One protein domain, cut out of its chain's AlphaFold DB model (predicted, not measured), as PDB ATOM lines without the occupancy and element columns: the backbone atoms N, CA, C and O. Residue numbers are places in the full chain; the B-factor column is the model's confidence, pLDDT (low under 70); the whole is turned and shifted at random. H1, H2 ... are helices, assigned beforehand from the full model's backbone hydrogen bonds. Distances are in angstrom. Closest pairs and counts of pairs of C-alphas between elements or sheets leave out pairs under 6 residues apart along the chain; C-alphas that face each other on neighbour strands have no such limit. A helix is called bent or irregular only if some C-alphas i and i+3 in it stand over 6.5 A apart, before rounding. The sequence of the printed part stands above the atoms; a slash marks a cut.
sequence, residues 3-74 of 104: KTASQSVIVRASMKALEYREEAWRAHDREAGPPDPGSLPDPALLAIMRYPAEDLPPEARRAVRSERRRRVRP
ATOM      1  N   LYS A   3     176.589 145.626 164.044       58.34
ATOM      2  CA  LYS A   3     175.142 145.885 163.910       58.34
ATOM      3  C   LYS A   3     174.815 147.274 163.349       58.34
ATOM      4  O   LYS A   3     173.889 147.398 162.555       58.34
ATOM      5  N   THR A   4     175.578 148.298 163.725       67.38
ATOM      6  CA  THR A   4     175.339 149.692 163.311       67.38
ATOM      7  C   THR A   4     175.659 149.925 161.834       67.38
ATOM      8  O   THR A   4     174.935 150.653 161.160       67.38
ATOM      9  N   ALA A   5     176.688 149.255 161.309       63.19
ATOM     10  CA  ALA A   5     177.038 149.306 159.891       63.19
ATOM     11  C   ALA A   5     175.968 148.634 159.012       63.19
ATOM     12  O   ALA A   5     175.557 149.200 158.004       63.19
ATOM     13  N   SER A   6     175.438 147.473 159.411       64.12
ATOM     14  CA  SER A   6     174.348 146.836 158.657       64.12
ATOM     15  C   SER A   6     173.051 147.647 158.699       64.12
ATOM     16  O   SER A   6     172.353 147.737 157.693       64.12
ATOM     17  N   GLN A   7     172.732 148.280 159.833       69.62
ATOM     18  CA  GLN A   7     171.555 149.146 159.937       69.62
ATOM     19  C   GLN A   7     171.656 150.374 159.025       69.62
ATOM     20  O   GLN A   7     170.682 150.703 158.353       69.62
ATOM     21  N   SER A   8     172.823 151.015 158.934       75.75
ATOM     22  CA  SER A   8     172.996 152.180 158.060       75.75
ATOM     23  C   SER A   8     172.892 151.823 156.572       75.75
ATOM     24  O   SER A   8     172.318 152.593 155.799       75.75
ATOM     25  N   VAL A   9     173.360 150.635 156.171       76.12
ATOM     26  CA  VAL A   9     173.210 150.119 154.799       76.12
ATOM     27  C   VAL A   9     171.743 149.858 154.462       76.12
ATOM     28  O   VAL A   9     171.283 150.272 153.399       76.12
ATOM     29  N   ILE A  10     170.992 149.226 155.370       77.31
ATOM     30  CA  ILE A  10     169.560 148.956 155.174       77.31
ATOM     31  C   ILE A  10     168.774 150.266 155.068       77.31
ATOM     32  O   ILE A  10     167.970 150.421 154.154       77.31
ATOM     33  N   VAL A  11     169.035 151.237 155.948       80.31
ATOM     34  CA  VAL A  11     168.353 152.542 155.918       80.31
ATOM     35  C   VAL A  11     168.658 153.294 154.622       80.31
ATOM     36  O   VAL A  11     167.745 153.805 153.977       80.31
ATOM     37  N   ARG A  12     169.924 153.316 154.187       80.69
ATOM     38  CA  ARG A  12     170.318 153.955 152.923       80.69
ATOM     39  C   ARG A  12     169.657 153.285 151.716       80.69
ATOM     40  O   ARG A  12     169.235 153.976 150.792       80.69
ATOM     41  N   ALA A  13     169.546 151.960 151.732       79.00
ATOM     42  CA  ALA A  13     168.858 151.203 150.696       79.00
ATOM     43  C   ALA A  13     167.356 151.517 150.644       79.00
ATOM     44  O   ALA A  13     166.821 151.731 149.558       79.00
ATOM     45  N   SER A  14     166.694 151.615 151.799       79.94
ATOM     46  CA  SER A  14     165.285 152.015 151.884       79.94
ATOM     47  C   SER A  14     165.054 153.445 151.390       79.94
ATOM     48  O   SER A  14     164.097 153.684 150.663       79.94
ATOM     49  N   MET A  15     165.949 154.386 151.712       84.56
ATOM     50  CA  MET A  15     165.870 155.765 151.203       84.56
ATOM     51  C   MET A  15     165.997 155.811 149.678       84.56
ATOM     52  O   MET A  15     165.197 156.462 149.015       84.56
ATOM     53  N   LYS A  16     166.947 155.062 149.103       82.75
ATOM     54  CA  LYS A  16     167.110 154.968 147.643       82.75
ATOM     55  C   LYS A  16     165.920 154.297 146.952       82.75
ATOM     56  O   LYS A  16     165.543 154.703 145.858       82.75
ATOM     57  N   ALA A  17     165.314 153.296 147.589       82.19
ATOM     58  CA  ALA A  17     164.087 152.673 147.102       82.19
ATOM     59  C   ALA A  17     162.908 153.661 147.074       82.19
ATOM     60  O   ALA A  17     162.131 153.662 146.120       82.19
ATOM     61  N   LEU A  18     162.799 154.509 148.101       85.00
ATOM     62  CA  LEU A  18     161.767 155.539 148.188       85.00
ATOM     63  C   LEU A  18     161.970 156.644 147.141       85.00
ATOM     64  O   LEU A  18     161.018 157.014 146.464       85.00
ATOM     65  N   GLU A  19     163.204 157.113 146.963       86.25
ATOM     66  CA  GLU A  19     163.569 158.115 145.951       86.25
ATOM     67  C   GLU A  19     163.219 157.624 144.537       86.25
ATOM     68  O   GLU A  19     162.540 158.317 143.783       86.25
ATOM     69  N   TYR A  20     163.575 156.375 144.216       84.31
ATOM     70  CA  TYR A  20     163.219 155.756 142.940       84.31
ATOM     71  C   TYR A  20     161.706 155.614 142.753       84.31
ATOM     72  O   TYR A  20     161.204 155.804 141.649       84.31
ATOM     73  N   ARG A  21     160.959 155.281 143.814       84.62
ATOM     74  CA  ARG A  21     159.491 155.229 143.762       84.62
ATOM     75  C   ARG A  21     158.913 156.592 143.401       84.62
ATOM     76  O   ARG A  21     158.039 156.669 142.543       84.62
ATOM     77  N   GLU A  22     159.355 157.639 144.084       86.19
ATOM     78  CA  GLU A  22     158.848 158.989 143.856       86.19
ATOM     79  C   GLU A  22     159.162 159.449 142.432       86.19
ATOM     80  O   GLU A  22     158.299 159.969 141.730       86.19
ATOM     81  N   GLU A  23     160.376 159.176 141.965       85.44
ATOM     82  CA  GLU A  23     160.800 159.505 140.611       85.44
ATOM     83  C   GLU A  23     160.073 158.677 139.547       85.44
ATOM     84  O   GLU A  23     159.723 159.206 138.495       85.44
ATOM     85  N   ALA A  24     159.756 157.414 139.837       85.19
ATOM     86  CA  ALA A  24     158.941 156.572 138.969       85.19
ATOM     87  C   ALA A  24     157.512 157.108 138.824       85.19
ATOM     88  O   ALA A  24     156.983 157.108 137.714       85.19
ATOM     89  N   TRP A  25     156.899 157.589 139.909       86.06
ATOM     90  CA  TRP A  25     155.589 158.243 139.846       86.06
ATOM     91  C   TRP A  25     155.657 159.585 139.116       86.06
ATOM     92  O   TRP A  25     154.857 159.815 138.219       86.06
ATOM     93  N   ARG A  26     156.672 160.418 139.382       87.94
ATOM     94  CA  ARG A  26     156.870 161.669 138.628       87.94
ATOM     95  C   ARG A  26     157.093 161.433 137.134       87.94
ATOM     96  O   ARG A  26     156.668 162.252 136.326       87.94
ATOM     97  N   ALA A  27     157.799 160.366 136.763       85.31
ATOM     98  CA  ALA A  27     157.988 159.987 135.368       85.31
ATOM     99  C   ALA A  27     156.664 159.532 134.746       85.31
ATOM    100  O   ALA A  27     156.327 159.982 133.655       85.31
ATOM    101  N   HIS A  28     155.883 158.729 135.471       84.12
ATOM    102  CA  HIS A  28     154.565 158.282 135.032       84.12
ATOM    103  C   HIS A  28     153.591 159.449 134.811       84.12
ATOM    104  O   HIS A  28     152.973 159.523 133.755       84.12
ATOM    105  N   ASP A  29     153.534 160.403 135.743       87.94
ATOM    106  CA  ASP A  29     152.690 161.605 135.643       87.94
ATOM    107  C   ASP A  29     153.088 162.515 134.469       87.94
ATOM    108  O   ASP A  29     152.286 163.308 133.981       87.94
ATOM    109  N   ARG A  30     154.341 162.418 134.014       86.75
ATOM    110  CA  ARG A  30     154.871 163.137 132.846       86.75
ATOM    111  C   ARG A  30     154.798 162.324 131.557       86.75
ATOM    112  O   ARG A  30     155.351 162.772 130.555       86.75
ATOM    113  N   GLU A  31     154.202 161.132 131.594       82.50
ATOM    114  CA  GLU A  31     154.203 160.163 130.488       82.50
ATOM    115  C   GLU A  31     155.621 159.876 129.947       82.50
ATOM    116  O   GLU A  31     155.833 159.571 128.773       82.50
ATOM    117  N   ALA A  32     156.625 159.989 130.819       83.31
ATOM    118  CA  ALA A  32     158.018 159.721 130.517       83.31
ATOM    119  C   ALA A  32     158.367 158.259 130.828       83.31
ATOM    120  O   ALA A  32     157.757 157.617 131.684       83.31
ATOM    121  N   GLY A  33     159.398 157.741 130.154       79.69
ATOM    122  CA  GLY A  33     159.901 156.395 130.417       79.69
ATOM    123  C   GLY A  33     160.361 156.212 131.874       79.69
ATOM    124  O   GLY A  33     160.781 157.180 132.516       79.69
ATOM    125  N   PRO A  34     160.306 154.981 132.412       83.38
ATOM    126  CA  PRO A  34     160.654 154.722 133.801       83.38
ATOM    127  C   PRO A  34     162.135 155.036 134.085       83.38
ATOM    128  O   PRO A  34     162.983 154.806 133.216       83.38
ATOM    129  N   PRO A  35     162.466 155.503 135.303       82.81
ATOM    130  CA  PRO A  35     163.851 155.721 135.713       82.81
ATOM    131  C   PRO A  35     164.660 154.418 135.647       82.81
ATOM    132  O   PRO A  35     164.113 153.332 135.844       82.81
ATOM    133  N   ASP A  36     165.965 154.517 135.374       81.38
ATOM    134  CA  ASP A  36     166.828 153.341 135.219       81.38
ATOM    135  C   ASP A  36     167.093 152.648 136.575       81.38
ATOM    136  O   ASP A  36     167.798 153.202 137.432       81.38
ATOM    137  N   PRO A  37     166.593 151.414 136.784       81.31
ATOM    138  CA  PRO A  37     166.835 150.653 138.006       81.31
ATOM    139  C   PRO A  37     168.280 150.149 138.124       81.31
ATOM    140  O   PRO A  37     168.662 149.687 139.199       81.31
ATOM    141  N   GLY A  38     169.097 150.217 137.065       80.75
ATOM    142  CA  GLY A  38     170.507 149.819 137.092       80.75
ATOM    143  C   GLY A  38     171.360 150.658 138.050       80.75
ATOM    144  O   GLY A  38     172.335 150.160 138.617       80.75
ATOM    145  N   SER A  39     170.941 151.899 138.299       79.50
ATOM    146  CA  SER A  39     171.562 152.819 139.258       79.50
ATOM    147  C   SER A  39     171.358 152.422 140.729       79.50
ATOM    148  O   SER A  39     172.049 152.930 141.616       79.50
ATOM    149  N   LEU A  40     170.427 151.504 141.012       81.06
ATOM    150  CA  LEU A  40     170.095 151.102 142.372       81.06
ATOM    151  C   LEU A  40     171.064 150.043 142.921       81.06
ATOM    152  O   LEU A  40     171.432 149.087 142.228       81.06
ATOM    153  N   PRO A  41     171.434 150.145 144.211       80.00
ATOM    154  CA  PRO A  41     172.154 149.078 144.887       80.00
ATOM    155  C   PRO A  41     171.229 147.872 145.121       80.00
ATOM    156  O   PRO A  41     170.034 148.030 145.375       80.00
ATOM    157  N   ASP A  42     171.788 146.660 145.117       79.69
ATOM    158  CA  ASP A  42     171.053 145.403 145.341       79.69
ATOM    159  C   ASP A  42     170.094 145.412 146.550       79.69
ATOM    160  O   ASP A  42     168.943 144.990 146.396       79.69
ATOM    161  N   PRO A  43     170.478 145.925 147.743       77.81
ATOM    162  CA  PRO A  43     169.549 146.009 148.867       77.81
ATOM    163  C   PRO A  43     168.373 146.965 148.616       77.81
ATOM    164  O   PRO A  43     167.286 146.716 149.131       77.81
ATOM    165  N   ALA A  44     168.543 148.023 147.812       80.50
ATOM    166  CA  ALA A  44     167.436 148.907 147.440       80.50
ATOM    167  C   ALA A  44     166.496 148.208 146.452       80.50
ATOM    168  O   ALA A  44     165.280 148.289 146.591       80.50
ATOM    169  N   LEU A  45     167.048 147.435 145.514       80.69
ATOM    170  CA  LEU A  45     166.273 146.627 144.571       80.69
ATOM    171  C   LEU A  45     165.399 145.587 145.298       80.69
ATOM    172  O   LEU A  45     164.237 145.377 144.949       80.69
ATOM    173  N   LEU A  46     165.939 144.966 146.352       80.25
ATOM    174  CA  LEU A  46     165.198 144.057 147.232       80.25
ATOM    175  C   LEU A  46     164.145 144.781 148.079       80.25
ATOM    176  O   LEU A  46     163.053 144.244 148.269       80.25
ATOM    177  N   ALA A  47     164.448 145.986 148.567       81.88
ATOM    178  CA  ALA A  47     163.494 146.805 149.307       81.88
ATOM    179  C   ALA A  47     162.291 147.194 148.432       81.88
ATOM    180  O   ALA A  47     161.156 147.016 148.866       81.88
ATOM    181  N   ILE A  48     162.518 147.603 147.175       81.00
ATOM    182  CA  ILE A  48     161.448 147.907 146.205       81.00
ATOM    183  C   ILE A  48     160.532 146.694 145.996       81.00
ATOM    184  O   ILE A  48     159.314 146.826 145.958       81.00
ATOM    185  N   MET A  49     161.103 145.491 145.919       78.00
ATOM    186  CA  MET A  49     160.343 144.251 145.728       78.00
ATOM    187  C   MET A  49     159.515 143.819 146.949       78.00
ATOM    188  O   MET A  49     158.655 142.951 146.797       78.00
ATOM    189  N   ARG A  50     159.767 144.377 148.142       79.81
ATOM    190  CA  ARG A  50     158.934 144.147 149.336       79.81
ATOM    191  C   ARG A  50     157.695 145.039 149.382       79.81
ATOM    192  O   ARG A  50     156.791 144.717 150.147       79.81
ATOM    193  N   TYR A  51     157.652 146.128 148.614       72.19
ATOM    194  CA  TYR A  51     156.470 146.985 148.566       72.19
ATOM    195  C   TYR A  51     155.309 146.301 147.824       72.19
ATOM    196  O   TYR A  51     155.545 145.498 146.910       72.19
ATOM    197  N   PRO A  52     154.053 146.593 148.210       70.81
ATOM    198  CA  PRO A  52     152.875 146.108 147.506       70.81
ATOM    199  C   PRO A  52     152.871 146.563 146.044       70.81
ATOM    200  O   PRO A  52     153.468 147.567 145.661       70.81
ATOM    201  N   ALA A  53     152.198 145.788 145.196       67.06
ATOM    202  CA  ALA A  53     152.207 145.996 143.752       67.06
ATOM    203  C   ALA A  53     151.599 147.340 143.315       67.06
ATOM    204  O   ALA A  53     151.929 147.798 142.224       67.06
ATOM    205  N   GLU A  54     150.744 147.936 144.149       71.31
ATOM    206  CA  GLU A  54     150.116 149.242 143.923       71.31
ATOM    207  C   GLU A  54     151.064 150.425 144.183       71.31
ATOM    208  O   GLU A  54     150.815 151.525 143.703       71.31
ATOM    209  N   ASP A  55     152.170 150.217 144.906       78.69
ATOM    210  CA  ASP A  55     153.061 151.309 145.319       78.69
ATOM    211  C   ASP A  55     154.010 151.793 144.208       78.69
ATOM    212  O   ASP A  55     154.665 152.828 144.371       78.69
ATOM    213  N   LEU A  56     154.089 151.080 143.078       80.81
ATOM    214  CA  LEU A  56     154.943 151.417 141.936       80.81
ATOM    215  C   LEU A  56     154.160 151.359 140.615       80.81
ATOM    216  O   LEU A  56     153.423 150.390 140.394       80.81
ATOM    217  N   PRO A  57     154.410 152.286 139.672       82.88
ATOM    218  CA  PRO A  57     153.824 152.194 138.345       82.88
ATOM    219  C   PRO A  57     154.291 150.915 137.621       82.88
ATOM    220  O   PRO A  57     155.421 150.435 137.815       82.88
ATOM    221  N   PRO A  58     153.430 150.323 136.772       81.00
ATOM    222  CA  PRO A  58     153.656 149.001 136.188       81.00
ATOM    223  C   PRO A  58     154.926 148.928 135.329       81.00
ATOM    224  O   PRO A  58     155.572 147.876 135.278       81.00
ATOM    225  N   GLU A  59     155.308 150.032 134.691       82.75
ATOM    226  CA  GLU A  59     156.499 150.154 133.845       82.75
ATOM    227  C   GLU A  59     157.790 150.098 134.664       82.75
ATOM    228  O   GLU A  59     158.640 149.234 134.424       82.75
ATOM    229  N   ALA A  60     157.887 150.917 135.714       82.19
ATOM    230  CA  ALA A  60     159.018 150.906 136.637       82.19
ATOM    231  C   ALA A  60     159.163 149.544 137.332       82.19
ATOM    232  O   ALA A  60     160.271 149.035 137.505       82.19
ATOM    233  N   ARG A  61     158.045 148.883 137.655       82.12
ATOM    234  CA  ARG A  61     158.055 147.529 138.230       82.12
ATOM    235  C   ARG A  61     158.548 146.464 137.246       82.12
ATOM    236  O   ARG A  61     159.136 145.460 137.664       82.12
ATOM    237  N   ARG A  62     158.280 146.608 135.944       83.50
ATOM    238  CA  ARG A  62     158.844 145.712 134.916       83.50
ATOM    239  C   ARG A  62     160.351 145.922 134.799       83.50
ATOM    240  O   ARG A  62     161.068 144.924 134.831       83.50
ATOM    241  N   ALA A  63     160.803 147.175 134.782       85.31
ATOM    242  CA  ALA A  63     162.220 147.528 134.737       85.31
ATOM    243  C   ALA A  63     162.996 146.970 135.948       85.31
ATOM    244  O   ALA A  63     164.020 146.305 135.794       85.31
ATOM    245  N   VAL A  64     162.477 147.135 137.169       84.69
ATOM    246  CA  VAL A  64     163.117 146.590 138.384       84.69
ATOM    247  C   VAL A  64     163.202 145.058 138.335       84.69
ATOM    248  O   VAL A  64     164.215 144.464 138.709       84.69
ATOM    249  N   ARG A  65     162.160 144.381 137.830       82.25
ATOM    250  CA  ARG A  65     162.166 142.915 137.691       82.25
ATOM    251  C   ARG A  65     163.142 142.421 136.627       82.25
ATOM    252  O   ARG A  65     163.757 141.373 136.842       82.25
ATOM    253  N   SER A  66     163.269 143.115 135.497       84.00
ATOM    254  CA  SER A  66     164.235 142.747 134.457       84.00
ATOM    255  C   SER A  66     165.665 142.932 134.952       84.00
ATOM    256  O   SER A  66     166.472 142.018 134.792       84.00
ATOM    257  N   GLU A  67     165.952 144.034 135.645       81.44
ATOM    258  CA  GLU A  67     167.276 144.288 136.216       81.44
ATOM    259  C   GLU A  67     167.626 143.277 137.318       81.44
ATOM    260  O   GLU A  67     168.713 142.699 137.314       81.44
ATOM    261  N   ARG A  68     166.670 142.913 138.188       79.19
ATOM    262  CA  ARG A  68     166.871 141.809 139.145       79.19
ATOM    263  C   ARG A  68     167.214 140.506 138.432       79.19
ATOM    264  O   ARG A  68     168.149 139.813 138.825       79.19
ATOM    265  N   ARG A  69     166.449 140.140 137.397       78.19
ATOM    266  CA  ARG A  69     166.720 138.920 136.622       78.19
ATOM    267  C   ARG A  69     168.113 138.971 136.009       78.19
ATOM    268  O   ARG A  69     168.809 137.965 136.058       78.19
ATOM    269  N   ARG A  70     168.534 140.126 135.496       77.56
ATOM    270  CA  ARG A  70     169.874 140.332 134.943       77.56
ATOM    271  C   ARG A  70     170.973 140.111 135.984       77.56
ATOM    272  O   ARG A  70     171.962 139.479 135.643       77.56
ATOM    273  N   ARG A  71     170.779 140.536 137.238       73.88
ATOM    274  CA  ARG A  71     171.754 140.350 138.337       73.88
ATOM    275  C   ARG A  71     171.755 138.955 138.966       73.88
ATOM    276  O   ARG A  71     172.799 138.470 139.387       73.88
ATOM    277  N   VAL A  72     170.608 138.277 138.990       65.12
ATOM    278  CA  VAL A  72     170.488 136.903 139.523       65.12
ATOM    279  C   VAL A  72     170.991 135.853 138.523       65.12
ATOM    280  O   VAL A  72     171.572 134.844 138.919       65.12
ATOM    281  N   ARG A  73     170.818 136.088 137.218       58.62
ATOM    282  CA  ARG A  73     171.237 135.169 136.147       58.62
ATOM    283  C   ARG A  73     172.736 134.797 136.139       58.62
ATOM    284  O   ARG A  73     173.000 133.624 135.881       58.62
ATOM    285  N   PRO A  74     173.710 135.686 136.428       58.41
ATOM    286  CA  PRO A  74     175.120 135.293 136.481       58.41
ATOM    287  C   PRO A  74     175.449 134.355 137.650       58.41
ATOM    288  O   PRO A  74     176.273 133.464 137.482       58.41
TER     289      PRO A  74
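Overview. This is residues 3 to 74 of the 104 residues of an uncharacterized protein of Actinobacteria bacterium (UniProt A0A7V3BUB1). One long straight helix, H1, makes the longest axis, and H3 runs away from its second half at a slant, the two opening like a V with the short helix H2 inside it, packed on H1. The long link of residues 30 to 41 folds back from the end of H1 to the start of H2, while residues 3 to 8 of H1 stick out free of the rest. The printed part has 72 residues with three named helices, in the order H1, H2, H3, and no named strand; its class is all helix. The whole is compact, with a radius of gyration of the C-alphas of 12.4 A, yet only just elongated, its C-alphas spanning 42 by 28 by 21 A along the three main axes.

Arrangement. H1, residues 3 to 29, is the longest helix. H2, residues 42 to 50, touches H1, with 17 pairs of C-alphas within 8 A; on H1 residues 10 to 21 alone take part. The closest C-alphas of the two are those of Ala 13 and Ala 44, 4.2 A apart. H1 and H2 run the same way at a steep tilt of 63 degrees. H3, residues 58 to 74, touches no helix. It is close to H1 but not clearly touching, the closest C-alphas being those of Ala 24 and Ala 60, 6.1 A apart. H1 and H3 run opposite ways at a steep tilt of 44 degrees. H2 and H3 are also close but not clearly touching, the closest C-alphas being those of Leu 45 and Val 64, 6.9 A apart. They run opposite ways at a steep tilt of 47 degrees. In H1 and H2 every O i to N i+4 pair is within hydrogen-bond range; in H3 it is 12 of 13.

Along the chain. H1 has 27 residues, from C-alpha 3 at (175.142, 145.885, 163.910) to C-alpha 29 at (152.690, 161.605, 135.643), a length of 39.4 A. H3 has 17 residues and measures 25.5 A, ending with C-alpha 74 at (175.120, 135.293, 136.481). It is neither bent nor irregular, but only just: C-alphas 71 and 74 are 6.4 A apart. H2 has nine residues, from Asp 42 to Arg 50, and measures 12.8 A.

Size, cuts and confidence. The two C-alphas farthest apart are those of Lys 3 and Glu 31, at 41.9 A. The printed part has no cut. The link from H1 to H2, 12 residues, is long, and the link from H2 to H3, 7 residues, is short. The mean pLDDT of the printed part is 79.1; residues 3 to 7, residue 53 and residues 72 to 74 are under 70.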